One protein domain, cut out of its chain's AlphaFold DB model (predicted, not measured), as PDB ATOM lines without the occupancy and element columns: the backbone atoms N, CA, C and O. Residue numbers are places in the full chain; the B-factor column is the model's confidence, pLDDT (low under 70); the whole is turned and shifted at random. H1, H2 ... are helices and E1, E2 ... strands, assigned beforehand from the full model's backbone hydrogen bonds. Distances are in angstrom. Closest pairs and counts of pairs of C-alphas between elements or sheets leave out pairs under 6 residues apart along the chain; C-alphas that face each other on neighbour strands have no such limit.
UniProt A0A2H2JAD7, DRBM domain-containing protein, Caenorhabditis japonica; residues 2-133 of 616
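Overview. This is residues 2 to 133 of the 616 residues of the protein "DRBM domain-containing protein" of Caenorhabditis japonica (UniProt A0A2H2JAD7). H3 forms the core, packed between a small parallel sheet of E3 and E4 and the longest helix, H2, which crosses it. The hairpin E1 and E2 leads straight into H2, and short H1 packs on H2 and H3; H4 is set away from the other helices, and residues 128 to 133 stick out beyond the body. The printed part has 132 residues with four named helices and four named strands, in the order H1 E1 E2 H2 E3 H3 E4 H4; E1 and E2 form a separate antiparallel sheet. The class is mixed, helices and strands, with under half of the residues in named elements. The whole is only just loose, close to compact, with a radius of gyration of the C-alphas of 17.3 A and spans of 49 by 44 by 33 A.

Arrangement. E3, residues 86 to 90, and E4, residues 110 to 114, are parallel neighbours at 23 degrees; N 87 and O 110 are 2.8 A apart and N 114 and O 89 are 2.9 A apart, within hydrogen-bond range. With H3, residues 95 to 106, they form a strand-helix-strand unit, two parallel neighbour strands with a helix between them in the chain, and its crossover is right-handed. The closest C-alphas of H3 and E4 are those of Cys 104 and Phe 111, 6.4 A apart. H2, residues 62 to 78, touches H3 at a steep tilt of 64 degrees, the same way; their closest C-alphas, of Ala 73 and Ala 103, are 4.5 A apart. H1, residues 36 to 41, touches H3, with residues 102 to 106 of H3 alone, about perpendicular at 82 degrees; the closest C-alphas, of Pro 37 and Arg 106, are 5.7 A apart. H1 and H2 only just touch, with 3 pairs of C-alphas within 8 A, the closest those of Ile 40 and Val 66 at 7.1 A, made by residues 62 to 66 of H2 alone. E1, residues 49 to 53, and E2, residues 58 to 61, form an antiparallel hairpin; N 53 and O 58 are 2.8 A apart, within hydrogen-bond range. H4, residues 121 to 129, is apart from H1, H2 and H3. In H1, H2, H3 and H4 every O i to N i+4 pair is within hydrogen-bond range.

Along the chain. H1 begins at C-alpha 36, (32.027, 17.575, 19.069). From first to last C-alpha, H2 measures 24.1 A, H3 16.5 A, E4 13.5 A and E3 12.9 A. H4 ends at C-alpha 129, (57.853, 4.659, 30.014).

Size, cuts and confidence. The two C-alphas farthest apart, of Glu 23 and Ser 121, are 49.6 A apart. The printed part has no cut, and no link between named elements is long, but residues 2 to 35 hold no named element. The mean pLDDT of the printed part is 74.0; residues 2 to 32 and 116 to 133 are under 70.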
ATOM      1  N   SER A   2      61.880  25.813  38.061       34.78
ATOM      2  CA  SER A   2      61.312  25.637  36.725       34.78
ATOM      3  C   SER A   2      59.816  25.897  36.829       34.78
ATOM      4  O   SER A   2      59.124  25.104  37.470       34.78
ATOM      5  N   ASP A   3      59.346  27.000  36.254       32.25
ATOM      6  CA  ASP A   3      57.920  27.309  36.196       32.25
ATOM      7  C   ASP A   3      57.186  26.163  35.494       32.25
ATOM      8  O   ASP A   3      57.386  25.886  34.308       32.25
ATOM      9  N   LEU A   4      56.377  25.442  36.274       36.44
ATOM     10  CA  LEU A   4      55.444  24.451  35.764       36.44
ATOM     11  C   LEU A   4      54.475  25.181  34.831       36.44
ATOM     12  O   LEU A   4      53.749  26.080  35.249       36.44
ATOM     13  N   PHE A   5      54.470  24.781  33.564       37.41
ATOM     14  CA  PHE A   5      53.583  25.303  32.534       37.41
ATOM     15  C   PHE A   5      52.131  24.899  32.854       37.41
ATOM     16  O   PHE A   5      51.661  23.841  32.437       37.41
ATOM     17  N   GLN A   6      51.424  25.711  33.641       29.95
ATOM     18  CA  GLN A   6      49.988  25.567  33.880       29.95
ATOM     19  C   GLN A   6      49.229  26.323  32.793       29.95
ATOM     20  O   GLN A   6      48.957  27.513  32.908       29.95
ATOM     21  N   GLN A   7      48.879  25.613  31.724       36.91
ATOM     22  CA  GLN A   7      47.892  26.100  30.770       36.91
ATOM     23  C   GLN A   7      46.591  25.338  31.010       36.91
ATOM     24  O   GLN A   7      46.492  24.144  30.725       36.91
ATOM     25  N   THR A   8      45.610  26.024  31.590       31.44
ATOM     26  CA  THR A   8      44.283  25.462  31.849       31.44
ATOM     27  C   THR A   8      43.419  25.715  30.622       31.44
ATOM     28  O   THR A   8      43.080  26.858  30.329       31.44
ATOM     29  N   TYR A   9      43.069  24.660  29.891       38.88
ATOM     30  CA  TYR A   9      42.100  24.750  28.803       38.88
ATOM     31  C   TYR A   9      40.705  24.506  29.367       38.88
ATOM     32  O   TYR A   9      40.388  23.393  29.779       38.88
ATOM     33  N   CYS A  10      39.865  25.533  29.371       38.66
ATOM     34  CA  CYS A  10      38.431  25.368  29.553       38.66
ATOM     35  C   CYS A  10      37.749  26.035  28.362       38.66
ATOM     36  O   CYS A  10      37.887  27.241  28.166       38.66
ATOM     37  N   ILE A  11      37.060  25.245  27.537       45.91
ATOM     38  CA  ILE A  11      36.133  25.807  26.558       45.91
ATOM     39  C   ILE A  11      34.911  26.220  27.363       45.91
ATOM     40  O   ILE A  11      34.129  25.376  27.806       45.91
ATOM     41  N   ASP A  12      34.780  27.519  27.597       49.88
ATOM     42  CA  ASP A  12      33.676  28.072  28.362       49.88
ATOM     43  C   ASP A  12      32.398  28.079  27.509       49.88
ATOM     44  O   ASP A  12      32.035  29.064  26.865       49.88
ATOM     45  N   TYR A  13      31.719  26.932  27.479       51.44
ATOM     46  CA  TYR A  13      30.473  26.746  26.730       51.44
ATOM     47  C   TYR A  13      29.292  27.544  27.282       51.44
ATOM     48  O   TYR A  13      28.326  27.835  26.572       51.44
ATOM     49  N   ASN A  14      29.374  27.874  28.567       54.66
ATOM     50  CA  ASN A  14      28.222  28.169  29.403       54.66
ATOM     51  C   ASN A  14      28.329  29.521  30.111       54.66
ATOM     52  O   ASN A  14      27.323  30.073  30.541       54.66
ATOM     53  N   GLY A  15      29.528  30.082  30.217       49.91
ATOM     54  CA  GLY A  15      29.777  31.363  30.855       49.91
ATOM     55  C   GLY A  15      29.650  31.427  32.344       49.91
ATOM     56  O   GLY A  15      29.579  32.523  32.900       49.91
ATOM     57  N   TRP A  16      29.610  30.270  32.979       50.09
ATOM     58  CA  TRP A  16      29.405  30.179  34.398       50.09
ATOM     59  C   TRP A  16      30.729  29.863  35.078       50.09
ATOM     60  O   TRP A  16      31.239  28.748  34.986       50.09
ATOM     61  N   VAL A  17      31.293  30.864  35.751       53.47
ATOM     62  CA  VAL A  17      32.523  30.715  36.528       53.47
ATOM     63  C   VAL A  17      32.150  30.709  38.004       53.47
ATOM     64  O   VAL A  17      31.584  31.678  38.522       53.47
ATOM     65  N   LYS A  18      32.461  29.602  38.686       45.56
ATOM     66  CA  LYS A  18      32.166  29.408  40.110       45.56
ATOM     67  C   LYS A  18      32.787  30.548  40.928       45.56
ATOM     68  O   LYS A  18      34.004  30.692  40.956       45.56
ATOM     69  N   GLY A  19      31.944  31.353  41.580       51.25
ATOM     70  CA  GLY A  19      32.355  32.497  42.407       51.25
ATOM     71  C   GLY A  19      32.332  33.870  41.719       51.25
ATOM     72  O   GLY A  19      32.473  34.872  42.413       51.25
ATOM     73  N   ILE A  20      32.116  33.940  40.399       52.34
ATOM     74  CA  ILE A  20      32.040  35.207  39.639       52.34
ATOM     75  C   ILE A  20      30.633  35.421  39.056       52.34
ATOM     76  O   ILE A  20      30.126  36.543  39.055       52.34
ATOM     77  N   SER A  21      29.968  34.356  38.599       51.34
ATOM     78  CA  SER A  21      28.626  34.449  38.011       51.34
ATOM     79  C   SER A  21      27.534  34.491  39.091       51.34
ATOM     80  O   SER A  21      27.470  33.612  39.947       51.34
ATOM     81  N   LYS A  22      26.652  35.505  39.037       56.56
ATOM     82  CA  LYS A  22      25.481  35.654  39.934       56.56
ATOM     83  C   LYS A  22      24.277  34.787  39.533       56.56
ATOM     84  O   LYS A  22      23.337  34.658  40.309       56.56
ATOM     85  N   GLU A  23      24.292  34.226  38.327       49.62
ATOM     86  CA  GLU A  23      23.229  33.369  37.795       49.62
ATOM     87  C   GLU A  23      23.421  31.905  38.222       49.62
ATOM     88  O   GLU A  23      24.540  31.467  38.507       49.62
ATOM     89  N   LEU A  24      22.324  31.141  38.280       51.69
ATOM     90  CA  LEU A  24      22.358  29.702  38.564       51.69
ATOM     91  C   LEU A  24      23.205  28.965  37.509       51.69
ATOM     92  O   LEU A  24      23.171  29.346  36.336       51.69
ATOM     93  N   PRO A  25      23.949  27.908  37.894       54.16
ATOM     94  CA  PRO A  25      24.723  27.122  36.943       54.16
ATOM     95  C   PRO A  25      23.794  26.586  35.845       54.16
ATOM     96  O   PRO A  25      22.750  26.005  36.161       54.16
ATOM     97  N   PRO A  26      24.128  26.793  34.560       55.97
ATOM     98  CA  PRO A  26      23.288  26.335  33.465       55.97
ATOM     99  C   PRO A  26      23.184  24.811  33.484       55.97
ATOM    100  O   PRO A  26      24.113  24.118  33.910       55.97
ATOM    101  N   LYS A  27      22.038  24.293  33.017       52.75
ATOM    102  CA  LYS A  27      21.810  22.849  32.878       52.75
ATOM    103  C   LYS A  27      22.994  22.231  32.137       52.75
ATOM    104  O   LYS A  27      23.361  22.691  31.056       52.75
ATOM    105  N   GLN A  28      23.598  21.230  32.767       56.50
ATOM    106  CA  GLN A  28      24.735  20.492  32.241       56.50
ATOM    107  C   GLN A  28      24.362  19.983  30.845       56.50
ATOM    108  O   GLN A  28      23.313  19.361  30.679       56.50
ATOM    109  N   ILE A  29      25.155  20.353  29.839       58.06
ATOM    110  CA  ILE A  29      24.906  19.927  28.461       58.06
ATOM    111  C   ILE A  29      25.007  18.402  28.445       58.06
ATOM    112  O   ILE A  29      25.938  17.845  29.025       58.06
ATOM    113  N   ASP A  30      24.040  17.737  27.820       62.41
ATOM    114  CA  ASP A  30      24.050  16.286  27.669       62.41
ATOM    115  C   ASP A  30      25.080  15.886  26.600       62.41
ATOM    116  O   ASP A  30      24.775  15.810  25.406       62.41
ATOM    117  N   TYR A  31      26.331  15.715  27.034       60.78
ATOM    118  CA  TYR A  31      27.481  15.440  26.171       60.78
ATOM    119  C   TYR A  31      27.400  14.090  25.444       60.78
ATOM    120  O   TYR A  31      28.101  13.913  24.450       60.78
ATOM    121  N   ASP A  32      26.544  13.168  25.891       59.56
ATOM    122  CA  ASP A  32      26.407  11.836  25.289       59.56
ATOM    123  C   ASP A  32      25.528  11.852  24.026       59.56
ATOM    124  O   ASP A  32      25.567  10.925  23.216       59.56
ATOM    125  N   SER A  33      24.754  12.924  23.830       73.50
ATOM    126  CA  SER A  33      23.778  13.047  22.742       73.50
ATOM    127  C   SER A  33      24.296  13.771  21.492       73.50
ATOM    128  O   SER A  33      23.646  13.714  20.448       73.50
ATOM    129  N   LEU A  34      25.447  14.452  21.576       74.44
ATOM    130  CA  LEU A  34      25.956  15.337  20.523       74.44
ATOM    131  C   LEU A  34      27.417  15.052  20.182       74.44
ATOM    132  O   LEU A  34      28.265  14.845  21.048       74.44
ATOM    133  N   THR A  35      27.744  15.136  18.897       82.44
ATOM    134  CA  THR A  35      29.135  15.100  18.439       82.44
ATOM    135  C   THR A  35      29.859  16.418  18.742       82.44
ATOM    136  O   THR A  35      29.249  17.482  18.864       82.44
ATOM    137  N   ILE A  36      31.197  16.380  18.815       84.62
ATOM    138  CA  ILE A  36      32.027  17.575  19.069       84.62
ATOM    139  C   ILE A  36      31.695  18.737  18.104       84.62
ATOM    140  O   ILE A  36      31.544  19.864  18.580       84.62
ATOM    141  N   PRO A  37      31.547  18.526  16.777       87.75
ATOM    142  CA  PRO A  37      31.158  19.607  15.872       87.75
ATOM    143  C   PRO A  37      29.740  20.131  16.129       87.75
ATOM    144  O   PRO A  37      29.540  21.344  16.110       87.75
ATOM    145  N   GLU A  38      28.765  19.256  16.396       85.44
ATOM    146  CA  GLU A  38      27.378  19.653  16.696       85.44
ATOM    147  C   GLU A  38      27.298  20.533  17.937       85.44
ATOM    148  O   GLU A  38      26.602  21.547  17.922       85.44
ATOM    149  N   LEU A  39      28.086  20.206  18.964       84.25
ATOM    150  CA  LEU A  39      28.226  21.036  20.150       84.25
ATOM    151  C   LEU A  39      28.633  22.467  19.753       84.25
ATOM    152  O   LEU A  39      27.992  23.426  20.176       84.25
ATOM    153  N   ILE A  40      29.636  22.622  18.879       85.56
ATOM    154  CA  ILE A  40      30.149  23.938  18.437       85.56
ATOM    155  C   ILE A  40      29.104  24.690  17.629       85.56
ATOM    156  O   ILE A  40      28.936  25.902  17.803       85.56
ATOM    157  N   TYR A  41      28.339  23.971  16.812       88.06
ATOM    158  CA  TYR A  41      27.260  24.567  16.043       88.06
ATOM    159  C   TYR A  41      26.142  25.153  16.913       88.06
ATOM    160  O   TYR A  41      25.557  26.160  16.516       88.06
ATOM    161  N   THR A  42      25.911  24.645  18.134       84.62
ATOM    162  CA  THR A  42      24.916  25.233  19.060       84.62
ATOM    163  C   THR A  42      25.198  26.698  19.418       84.62
ATOM    164  O   THR A  42      24.288  27.428  19.815       84.62
ATOM    165  N   LYS A  43      26.450  27.151  19.270       82.50
ATOM    166  CA  LYS A  43      26.886  28.528  19.535       82.50
ATOM    167  C   LYS A  43      27.481  29.209  18.297       82.50
ATOM    168  O   LYS A  43      28.126  30.241  18.448       82.50
ATOM    169  N   ALA A  44      27.245  28.694  17.085       81.50
ATOM    170  CA  ALA A  44      27.878  29.189  15.854       81.50
ATOM    171  C   ALA A  44      27.678  30.691  15.589       81.50
ATOM    172  O   ALA A  44      28.566  31.344  15.051       81.50
ATOM    173  N   THR A  45      26.533  31.252  15.982       79.38
ATOM    174  CA  THR A  45      26.209  32.677  15.802       79.38
ATOM    175  C   THR A  45      26.640  33.552  16.981       79.38
ATOM    176  O   THR A  45      26.337  34.741  17.007       79.38
ATOM    177  N   SER A  46      27.303  32.979  17.989       80.31
ATOM    178  CA  SER A  46      27.750  33.701  19.176       80.31
ATOM    179  C   SER A  46      29.102  34.370  18.929       80.31
ATOM    180  O   SER A  46      30.105  33.701  18.671       80.31
ATOM    181  N   ASP A  47      29.154  35.687  19.118       79.50
ATOM    182  CA  ASP A  47      30.403  36.463  19.107       79.50
ATOM    183  C   ASP A  47      31.114  36.474  20.468       79.50
ATOM    184  O   ASP A  47      32.080  37.203  20.694       79.50
ATOM    185  N   ARG A  48      30.668  35.622  21.394       79.38
ATOM    186  CA  ARG A  48      31.368  35.389  22.652       79.38
ATOM    187  C   ARG A  48      32.718  34.718  22.387       79.38
ATOM    188  O   ARG A  48      32.807  33.778  21.595       79.38
ATOM    189  N   VAL A  49      33.746  35.157  23.114       80.94
ATOM    190  CA  VAL A  49      35.053  34.485  23.154       80.94
ATOM    191  C   VAL A  49      34.879  33.061  23.686       80.94
ATOM    192  O   VAL A  49      34.399  32.864  24.800       80.94
ATOM    193  N   ALA A  50      35.265  32.086  22.868       81.12
ATOM    194  CA  ALA A  50      35.185  30.658  23.154       81.12
ATOM    195  C   ALA A  50      36.520  30.098  23.662       81.12
ATOM    196  O   ALA A  50      36.544  29.231  24.531       81.12
ATOM    197  N   ALA A  51      37.632  30.600  23.115       80.88
ATOM    198  CA  ALA A  51      38.982  30.210  23.500       80.88
ATOM    199  C   ALA A  51      39.925  31.418  23.450       80.88
ATOM    200  O   ALA A  51      39.861  32.226  22.521       80.88
ATOM    201  N   ALA A  52      40.816  31.525  24.434       81.50
ATOM    202  CA  ALA A  52      41.863  32.539  24.492       81.50
ATOM    203  C   ALA A  52      43.240  31.867  24.552       81.50
ATOM    204  O   ALA A  52      43.451  30.921  25.311       81.50
ATOM    205  N   PHE A  53      44.162  32.349  23.725       81.25
ATOM    206  CA  PHE A  53      45.526  31.855  23.581       81.25
ATOM    207  C   PHE A  53      46.492  32.976  23.958       81.25
ATOM    208  O   PHE A  53      46.918  33.760  23.109       81.25
ATOM    209  N   ASP A  54      46.841  33.052  25.243       76.69
ATOM    210  CA  ASP A  54      47.624  34.163  25.804       76.69
ATOM    211  C   ASP A  54      48.998  34.327  25.145       76.69
ATOM    212  O   ASP A  54      49.422  35.442  24.847       76.69
ATOM    213  N   VAL A  55      49.673  33.210  24.847       72.94
ATOM    214  CA  VAL A  55      50.983  33.206  24.172       72.94
ATOM    215  C   VAL A  55      50.887  33.797  22.763       72.94
ATOM    216  O   VAL A  55      51.782  34.520  22.331       72.94
ATOM    217  N   GLU A  56      49.789  33.525  22.056       81.12
ATOM    218  CA  GLU A  56      49.531  34.058  20.713       81.12
ATOM    219  C   GLU A  56      48.880  35.447  20.751       81.12
ATOM    220  O   GLU A  56      48.712  36.073  19.706       81.12
ATOM    221  N   LYS A  57      48.512  35.940  21.945       83.81
ATOM    222  CA  LYS A  57      47.706  37.153  22.156       83.81
ATOM    223  C   LYS A  57      46.446  37.165  21.284       83.81
ATOM    224  O   LYS A  57      46.047  38.205  20.761       83.81
ATOM    225  N   GLN A  58      45.831  35.995  21.121       83.81
ATOM    226  CA  GLN A  58      44.693  35.789  20.235       83.81
ATOM    227  C   GLN A  58      43.518  35.204  21.007       83.81
ATOM    228  O   GLN A  58      43.659  34.233  21.744       83.81
ATOM    229  N   SER A  59      42.331  35.756  20.785       86.12
ATOM    230  CA  SER A  59      41.070  35.151  21.198       86.12
ATOM    231  C   SER A  59      40.268  34.727  19.970       86.12
ATOM    232  O   SER A  59      40.320  35.354  18.907       86.12
ATOM    233  N   LEU A  60      39.554  33.614  20.099       86.06
ATOM    234  CA  LEU A  60      38.675  33.070  19.075       86.06
ATOM    235  C   LEU A  60      37.245  33.060  19.609       86.06
ATOM    236  O   LEU A  60      36.973  32.495  20.670       86.06
ATOM    237  N   THR A  61      36.334  33.692  18.873       90.12
ATOM    238  CA  THR A  61      34.890  33.605  19.116       90.12
ATOM    239  C   THR A  61      34.339  32.287  18.582       90.12
ATOM    240  O   THR A  61      34.966  31.658  17.727       90.12
ATOM    241  N   PHE A  62      33.153  31.867  19.036       86.25
ATOM    242  CA  PHE A  62      32.499  30.681  18.467       86.25
ATOM    243  C   PHE A  62      32.265  30.829  16.956       86.25
ATOM    244  O   PHE A  62      32.573  29.905  16.204       86.25
ATOM    245  N   SER A  63      31.830  32.011  16.504       89.06
ATOM    246  CA  SER A  63      31.667  32.333  15.078       89.06
ATOM    247  C   SER A  63      32.957  32.133  14.272       89.06
ATOM    248  O   SER A  63      32.951  31.514  13.203       89.06
ATOM    249  N   LYS A  64      34.099  32.571  14.813       92.12
ATOM    250  CA  LYS A  64      35.407  32.408  14.169       92.12
ATOM    251  C   LYS A  64      35.895  30.957  14.182       92.12
ATOM    252  O   LYS A  64      36.405  30.493  13.164       92.12
ATOM    253  N   ILE A  65      35.699  30.227  15.284       93.06
ATOM    254  CA  ILE A  65      36.049  28.798  15.371       93.06
ATOM    255  C   ILE A  65      35.287  27.996  14.316       93.06
ATOM    256  O   ILE A  65      35.903  27.187  13.629       93.06
ATOM    257  N   VAL A  66      33.981  28.234  14.146       93.81
ATOM    258  CA  VAL A  66      33.174  27.544  13.126       93.81
ATOM    259  C   VAL A  66      33.714  27.818  11.725       93.81
ATOM    260  O   VAL A  66      33.970  26.876  10.975       93.81
ATOM    261  N   SER A  67      33.965  29.088  11.395       94.44
ATOM    262  CA  SER A  67      34.484  29.468  10.078       94.44
ATOM    263  C   SER A  67      35.841  28.821   9.770       94.44
ATOM    264  O   SER A  67      36.059  28.353   8.648       94.44
ATOM    265  N   GLU A  68      36.765  28.797  10.734       94.94
ATOM    266  CA  GLU A  68      38.095  28.203  10.551       94.94
ATOM    267  C   GLU A  68      38.037  26.668  10.508       94.94
ATOM    268  O   GLU A  68      38.679  26.051   9.653       94.94
ATOM    269  N   MET A  69      37.218  26.052  11.367       95.44
ATOM    270  CA  MET A  69      36.976  24.608  11.399       95.44
ATOM    271  C   MET A  69      36.434  24.101  10.059       95.44
ATOM    272  O   MET A  69      36.955  23.126   9.522       95.44
ATOM    273  N   GLU A  70      35.409  24.752   9.501       95.75
ATOM    274  CA  GLU A  70      34.804  24.347   8.227       95.75
ATOM    275  C   GLU A  70      35.763  24.520   7.053       95.75
ATOM    276  O   GLU A  70      35.896  23.621   6.220       95.75
ATOM    277  N   SER A  71      36.477  25.646   7.020       97.00
ATOM    278  CA  SER A  71      37.458  25.932   5.972       97.00
ATOM    279  C   SER A  71      38.582  24.896   5.967       97.00
ATOM    280  O   SER A  71      38.948  24.372   4.911       97.00
ATOM    281  N   LEU A  72      39.109  24.552   7.146       96.94
ATOM    282  CA  LEU A  72      40.169  23.558   7.271       96.94
ATOM    283  C   LEU A  72      39.655  22.141   6.988       96.94
ATOM    284  O   LEU A  72      40.328  21.393   6.283       96.94
ATOM    285  N   ALA A  73      38.454  21.783   7.452       96.56
ATOM    286  CA  ALA A  73      37.835  20.490   7.162       96.56
ATOM    287  C   ALA A  73      37.622  20.295   5.652       96.56
ATOM    288  O   ALA A  73      37.989  19.255   5.101       96.56
ATOM    289  N   ALA A  74      37.111  21.316   4.956       96.19
ATOM    290  CA  ALA A  74      36.983  21.305   3.501       96.19
ATOM    291  C   ALA A  74      38.352  21.161   2.813       96.19
ATOM    292  O   ALA A  74      38.493  20.388   1.862       96.19
ATOM    293  N   GLY A  75      39.378  21.844   3.331       96.88
ATOM    294  CA  GLY A  75      40.762  21.706   2.885       96.88
ATOM    295  C   GLY A  75      41.287  20.272   3.010       96.88
ATOM    296  O   GLY A  75      41.783  19.715   2.031       96.88
ATOM    297  N   LEU A  76      41.117  19.639   4.174       93.94
ATOM    298  CA  LEU A  76      41.535  18.255   4.428       93.94
ATOM    299  C   LEU A  76      40.856  17.266   3.469       93.94
ATOM    300  O   LEU A  76      41.534  16.433   2.864       93.94
ATOM    301  N   LEU A  77      39.546  17.408   3.253       94.06
ATOM    302  CA  LEU A  77      38.806  16.585   2.293       94.06
ATOM    303  C   LEU A  77      39.260  16.835   0.844       94.06
ATOM    304  O   LEU A  77      39.382  15.894   0.060       94.06
ATOM    305  N   SER A  78      39.584  18.083   0.482       94.62
ATOM    306  CA  SER A  78      40.054  18.432  -0.870       94.62
ATOM    307  C   SER A  78      41.414  17.823  -1.225       94.62
ATOM    308  O   SER A  78      41.683  17.541  -2.394       94.62
ATOM    309  N   ILE A  79      42.258  17.573  -0.217       93.75
ATOM    310  CA  ILE A  79      43.555  16.892  -0.361       93.75
ATOM    311  C   ILE A  79      43.364  15.387  -0.630       93.75
ATOM    312  O   ILE A  79      44.291  14.718  -1.087       93.75
ATOM    313  N   GLY A  80      42.151  14.863  -0.431       91.31
ATOM    314  CA  GLY A  80      41.784  13.478  -0.714       91.31
ATOM    315  C   GLY A  80      41.631  12.599   0.526       91.31
ATOM    316  O   GLY A  80      41.462  11.391   0.359       91.31
ATOM    317  N   LEU A  81      41.673  13.182   1.732       92.00
ATOM    318  CA  LEU A  81      41.329  12.478   2.968       92.00
ATOM    319  C   LEU A  81      39.833  12.156   2.978       92.00
ATOM    320  O   LEU A  81      39.005  12.962   2.547       92.00
ATOM    321  N   LYS A  82      39.487  10.965   3.454       92.25
ATOM    322  CA  LYS A  82      38.116  10.456   3.531       92.25
ATOM    323  C   LYS A  82      37.732  10.183   4.977       92.25
ATOM    324  O   LYS A  82      38.587   9.926   5.818       92.25
ATOM    325  N   GLN A  83      36.432  10.188   5.250       91.75
ATOM    326  CA  GLN A  83      35.896   9.788   6.549       91.75
ATOM    327  C   GLN A  83      36.469   8.426   6.984       91.75
ATOM    328  O   GLN A  83      36.505   7.481   6.195       91.75
ATOM    329  N   GLY A  84      36.926   8.344   8.234       87.50
ATOM    330  CA  GLY A  84      37.607   7.177   8.800       87.50
ATOM    331  C   GLY A  84      39.126   7.141   8.590       87.50
ATOM    332  O   GLY A  84      39.797   6.322   9.223       87.50
ATOM    333  N   ASP A  85      39.696   8.030   7.766       87.62
ATOM    334  CA  ASP A  85      41.149   8.145   7.636       87.62
ATOM    335  C   ASP A  85      41.777   8.644   8.944       87.62
ATOM    336  O   ASP A  85      41.210   9.463   9.673       87.62
ATOM    337  N   ARG A  86      42.974   8.124   9.240       88.62
ATOM    338  CA  ARG A  86      43.718   8.415  10.468       88.62
ATOM    339  C   ARG A  86      44.737   9.525  10.240       88.62
ATOM    340  O   ARG A  86      45.605   9.387   9.379       88.62
ATOM    341  N   VAL A  87      44.669  10.586  11.038       87.19
ATOM    342  CA  VAL A  87      45.536  11.767  10.928       87.19
ATOM    343  C   VAL A  87      46.244  12.035  12.251       87.19
ATOM    344  O   VAL A  87      45.625  12.079  13.310       87.19
ATOM    345  N   LEU A  88      47.558  12.247  12.201       87.44
ATOM    346  CA  LEU A  88      48.309  12.741  13.348       87.44
ATOM    347  C   LEU A  88      48.423  14.265  13.258       87.44
ATOM    348  O   LEU A  88      49.010  14.782  12.307       87.44
ATOM    349  N   VAL A  89      47.891  14.975  14.251       85.56
ATOM    350  CA  VAL A  89      48.052  16.426  14.393       85.56
ATOM    351  C   VAL A  89      49.235  16.664  15.322       85.56
ATOM    352  O   VAL A  89      49.143  16.457  16.532       85.56
ATOM    353  N   ALA A  90      50.364  17.063  14.744       81.62
ATOM    354  CA  ALA A  90      51.580  17.358  15.489       81.62
ATOM    355  C   ALA A  90      51.769  18.872  15.612       81.62
ATOM    356  O   ALA A  90      51.937  19.562  14.607       81.62
ATOM    357  N   GLY A  91      51.766  19.384  16.837       78.38
ATOM    358  CA  GLY A  91      51.958  20.805  17.095       78.38
ATOM    359  C   GLY A  91      52.049  21.107  18.582       78.38
ATOM    360  O   GLY A  91      51.687  20.287  19.426       78.38
ATOM    361  N   SER A  92      52.594  22.275  18.908       77.88
ATOM    362  CA  SER A  92      52.586  22.767  20.284       77.88
ATOM    363  C   SER A  92      51.181  23.249  20.663       77.88
ATOM    364  O   SER A  92      50.284  23.337  19.835       77.88
ATOM    365  N   ASN A  93      50.997  23.586  21.927       77.38
ATOM    366  CA  ASN A  93      49.740  24.034  22.515       77.38
ATOM    367  C   ASN A  93      49.300  25.437  22.021       77.38
ATOM    368  O   ASN A  93      49.379  26.425  22.749       77.38
ATOM    369  N   HIS A  94      48.884  25.526  20.756       84.44
ATOM    370  CA  HIS A  94      48.536  26.762  20.052       84.44
ATOM    371  C   HIS A  94      47.198  26.648  19.299       84.44
ATOM    372  O   HIS A  94      46.702  25.541  19.065       84.44
ATOM    373  N   SER A  95      46.602  27.779  18.904       87.44
ATOM    374  CA  SER A  95      45.233  27.842  18.358       87.44
ATOM    375  C   SER A  95      44.991  26.900  17.184       87.44
ATOM    376  O   SER A  95      43.988  26.188  17.142       87.44
ATOM    377  N   GLN A  96      45.943  26.820  16.260       90.25
ATOM    378  CA  GLN A  96      45.808  25.973  15.076       90.25
ATOM    379  C   GLN A  96      45.757  24.471  15.397       90.25
ATOM    380  O   GLN A  96      45.135  23.732  14.638       90.25
ATOM    381  N   VAL A  97      46.358  23.994  16.498       89.25
ATOM    382  CA  VAL A  97      46.239  22.579  16.906       89.25
ATOM    383  C   VAL A  97      44.815  22.273  17.356       89.25
ATOM    384  O   VAL A  97      44.249  21.263  16.937       89.25
ATOM    385  N   MET A  98      44.205  23.180  18.126       89.94
ATOM    386  CA  MET A  98      42.796  23.075  18.506       89.94
ATOM    387  C   MET A  98      41.896  23.083  17.262       89.94
ATOM    388  O   MET A  98      41.088  22.176  17.085       89.94
ATOM    389  N   ILE A  99      42.072  24.057  16.362       94.06
ATOM    390  CA  ILE A  99      41.276  24.149  15.127       94.06
ATOM    391  C   ILE A  99      41.467  22.914  14.241       94.06
ATOM    392  O   ILE A  99      40.499  22.417  13.673       94.06
ATOM    393  N   SER A 100      42.680  22.361  14.169       94.25
ATOM    394  CA  SER A 100      42.959  21.134  13.410       94.25
ATOM    395  C   SER A 100      42.227  19.920  13.977       94.25
ATOM    396  O   SER A 100      41.665  19.142  13.213       94.25
ATOM    397  N   ALA A 101      42.178  19.767  15.304       92.56
ATOM    398  CA  ALA A 101      41.420  18.696  15.953       92.56
ATOM    399  C   ALA A 101      39.911  18.802  15.666       92.56
ATOM    400  O   ALA A 101      39.254  17.811  15.332       92.56
ATOM    401  N   LEU A 102      39.371  20.021  15.732       94.12
ATOM    402  CA  LEU A 102      37.967  20.296  15.424       94.12
ATOM    403  C   LEU A 102      37.651  20.055  13.945       94.12
ATOM    404  O   LEU A 102      36.653  19.416  13.622       94.12
ATOM    405  N   ALA A 103      38.532  20.489  13.043       96.25
ATOM    406  CA  ALA A 103      38.396  20.267  11.609       96.25
ATOM    407  C   ALA A 103      38.460  18.776  11.249       96.25
ATOM    408  O   ALA A 103      37.662  18.308  10.439       96.25
ATOM    409  N   CYS A 104      39.356  18.010  11.882       95.19
ATOM    410  CA  CYS A 104      39.409  16.556  11.742       95.19
ATOM    411  C   CYS A 104      38.108  15.899  12.217       95.19
ATOM    412  O   CYS A 104      37.536  15.096  11.482       95.19
ATOM    413  N   SER A 105      37.601  16.299  13.389       93.38
ATOM    414  CA  SER A 105      36.309  15.829  13.912       93.38
ATOM    415  C   SER A 105      35.174  16.128  12.928       93.38
ATOM    416  O   SER A 105      34.377  15.253  12.599       93.38
ATOM    417  N   ARG A 106      35.142  17.351  12.384       94.81
ATOM    418  CA  ARG A 106      34.140  17.808  11.413       94.81
ATOM    419  C   ARG A 106      34.224  17.087  10.068       94.81
ATOM    420  O   ARG A 106      33.192  16.865   9.434       94.81
ATOM    421  N   ALA A 107      35.428  16.738   9.624       94.56
ATOM    422  CA  ALA A 107      35.670  15.965   8.408       94.56
ATOM    423  C   ALA A 107      35.437  14.451   8.599       94.56
ATOM    424  O   ALA A 107      35.552  13.692   7.636       94.56
ATOM    425  N   GLY A 108      35.110  13.999   9.817       92.00
ATOM    426  CA  GLY A 108      34.922  12.584  10.138       92.00
ATOM    427  C   GLY A 108      36.228  11.784  10.132       92.00
ATOM    428  O   GLY A 108      36.222  10.588   9.843       92.00
ATOM    429  N   LEU A 109      37.356  12.444  10.398       92.75
ATOM    430  CA  LEU A 109      38.683  11.839  10.468       92.75
ATOM    431  C   LEU A 109      38.974  11.364  11.892       92.75
ATOM    432  O   LEU A 109      38.617  12.022  12.869       92.75
ATOM    433  N   ILE A 110      39.689  10.249  12.009       89.81
ATOM    434  CA  ILE A 110      40.207   9.771  13.293       89.81
ATOM    435  C   ILE A 110      41.520  10.506  13.541       89.81
ATOM    436  O   ILE A 110      42.488  10.287  12.813       89.81
ATOM    437  N   PHE A 111      41.587  11.371  14.549       89.31
ATOM    438  CA  PHE A 111      42.801  12.137  14.829       89.31
ATOM    439  C   PHE A 111      43.452  11.755  16.157       89.31
ATOM    440  O   PHE A 111      42.791  11.321  17.095       89.31
ATOM    441  N   SER A 112      44.769  11.934  16.225       86.56
ATOM    442  CA  SER A 112      45.546  11.861  17.464       86.56
ATOM    443  C   SER A 112      46.468  13.072  17.561       86.56
ATOM    444  O   SER A 112      46.985  13.542  16.543       86.56
ATOM    445  N   LEU A 113      46.644  13.601  18.772       82.94
ATOM    446  CA  LEU A 113      47.490  14.760  19.041       82.94
ATOM    447  C   LEU A 113      48.896  14.298  19.436       82.94
ATOM    448  O   LEU A 113      49.051  13.435  20.298       82.94
ATOM    449  N   ALA A 114      49.924  14.900  18.839       78.12
ATOM    450  CA  ALA A 114      51.315  14.699  19.231       78.12
ATOM    451  C   ALA A 114      51.991  16.032  19.552       78.12
ATOM    452  O   ALA A 114      51.971  16.965  18.752       78.12
ATOM    453  N   ASN A 115      52.659  16.093  20.703       74.88
ATOM    454  CA  ASN A 115      53.492  17.233  21.055       74.88
ATOM    455  C   ASN A 115      54.880  17.079  20.396       74.88
ATOM    456  O   ASN A 115      55.575  16.102  20.680       74.88
ATOM    457  N   PRO A 116      55.319  18.009  19.527       67.81
ATOM    458  CA  PRO A 116      56.636  17.949  18.900       67.81
ATOM    459  C   PRO A 116      57.763  18.404  19.841       67.81
ATOM    460  O   PRO A 116      58.930  18.140  19.560       67.81
ATOM    461  N   ASN A 117      57.444  19.061  20.962       63.56
ATOM    462  CA  ASN A 117      58.423  19.669  21.863       63.56
ATOM    463  C   ASN A 117      58.906  18.693  22.940       63.56
ATOM    464  O   ASN A 117      58.852  18.994  24.133       63.56
ATOM    465  N   TYR A 118      59.412  17.529  22.533       64.25
ATOM    466  CA  TYR A 118      60.247  16.728  23.425       64.25
ATOM    467  C   TYR A 118      61.698  17.207  23.289       64.25
ATOM    468  O   TYR A 118      62.305  17.016  22.235       64.25
ATOM    469  N   PRO A 119      62.277  17.834  24.327       48.91
ATOM    470  CA  PRO A 119      63.584  18.489  24.228       48.91
ATOM    471  C   PRO A 119      64.753  17.503  24.096       48.91
ATOM    472  O   PRO A 119      65.863  17.898  23.752       48.91
ATOM    473  N   SER A 120      64.536  16.217  24.382       61.97
ATOM    474  CA  SER A 120      65.549  15.174  24.255       61.97
ATOM    475  C   SER A 120      64.912  13.798  24.078       61.97
ATOM    476  O   SER A 120      63.767  13.559  24.476       61.97
ATOM    477  N   SER A 121      65.692  12.858  23.538       54.62
ATOM    478  CA  SER A 121      65.319  11.441  23.469       54.62
ATOM    479  C   SER A 121      64.981  10.859  24.847       54.62
ATOM    480  O   SER A 121      64.111  10.000  24.940       54.62
ATOM    481  N   ALA A 122      65.591  11.364  25.925       63.56
ATOM    482  CA  ALA A 122      65.317  10.941  27.299       63.56
ATOM    483  C   ALA A 122      63.950  11.424  27.824       63.56
ATOM    484  O   ALA A 122      63.267  10.671  28.516       63.56
ATOM    485  N   ALA A 123      63.524  12.645  27.482       59.09
ATOM    486  CA  ALA A 123      62.206  13.167  27.863       59.09
ATOM    487  C   ALA A 123      61.072  12.413  27.149       59.09
ATOM    488  O   ALA A 123      60.065  12.070  27.768       59.09
ATOM    489  N   LEU A 124      61.278  12.088  25.867       59.69
ATOM    490  CA  LEU A 124      60.383  11.220  25.106       59.69
ATOM    491  C   LEU A 124      60.347   9.803  25.699       59.69
ATOM    492  O   LEU A 124      59.269   9.251  25.898       59.69
ATOM    493  N   LYS A 125      61.512   9.235  26.043       58.84
ATOM    494  CA  LYS A 125      61.614   7.907  26.663       58.84
ATOM    495  C   LYS A 125      60.844   7.831  27.984       58.84
ATOM    496  O   LYS A 125      60.084   6.894  28.169       58.84
ATOM    497  N   ARG A 126      60.946   8.852  28.839       61.25
ATOM    498  CA  ARG A 126      60.225   8.923  30.121       61.25
ATOM    499  C   ARG A 126      58.699   9.027  29.939       61.25
ATOM    500  O   ARG A 126      57.956   8.394  30.677       61.25
ATOM    501  N   ALA A 127      58.224   9.776  28.938       57.66
ATOM    502  CA  ALA A 127      56.795   9.862  28.599       57.66
ATOM    503  C   ALA A 127      56.238   8.552  28.000       57.66
ATOM    504  O   ALA A 127      55.075   8.210  28.217       57.66
ATOM    505  N   LEU A 128      57.075   7.811  27.265       55.34
ATOM    506  CA  LEU A 128      56.759   6.472  26.759       55.34
ATOM    507  C   LEU A 128      56.783   5.421  27.883       55.34
ATOM    508  O   LEU A 128      55.906   4.569  27.924       55.34
ATOM    509  N   GLU A 129      57.733   5.513  28.819       55.38
ATOM    510  CA  GLU A 129      57.853   4.659  30.014       55.38
ATOM    511  C   GLU A 129      56.690   4.854  31.002       55.38
ATOM    512  O   GLU A 129      56.250   3.897  31.628       55.38
ATOM    513  N   MET A 130      56.102   6.051  31.089       53.78
ATOM    514  CA  MET A 130      54.875   6.266  31.872       53.78
ATOM    515  C   MET A 130      53.627   5.597  31.265       53.78
ATOM    516  O   MET A 130      52.646   5.400  31.974       53.78
ATOM    517  N   ASN A 131      53.665   5.212  29.984       47.19
ATOM    518  CA  ASN A 131      52.585   4.511  29.273       47.19
ATOM    519  C   ASN A 131      52.936   3.040  28.951       47.19
ATOM    520  O   ASN A 131      52.275   2.404  28.129       47.19
ATOM    521  N   GLN A 132      53.997   2.490  29.557       43.47
ATOM    522  CA  GLN A 132      54.597   1.214  29.145       43.47
ATOM    523  C   GLN A 132      53.831  -0.054  29.517       43.47
ATOM    524  O   GLN A 132      54.292  -1.135  29.161       43.47
ATOM    525  N   ASN A 133      52.665   0.028  30.151       47.94
ATOM    526  CA  ASN A 133      51.916  -1.200  30.397       47.94
ATOM    527  C   ASN A 133      51.237  -1.765  29.136       47.94
ATOM    528  O   ASN A 133      50.812  -2.913  29.192       47.94
TER     529      ASN A 133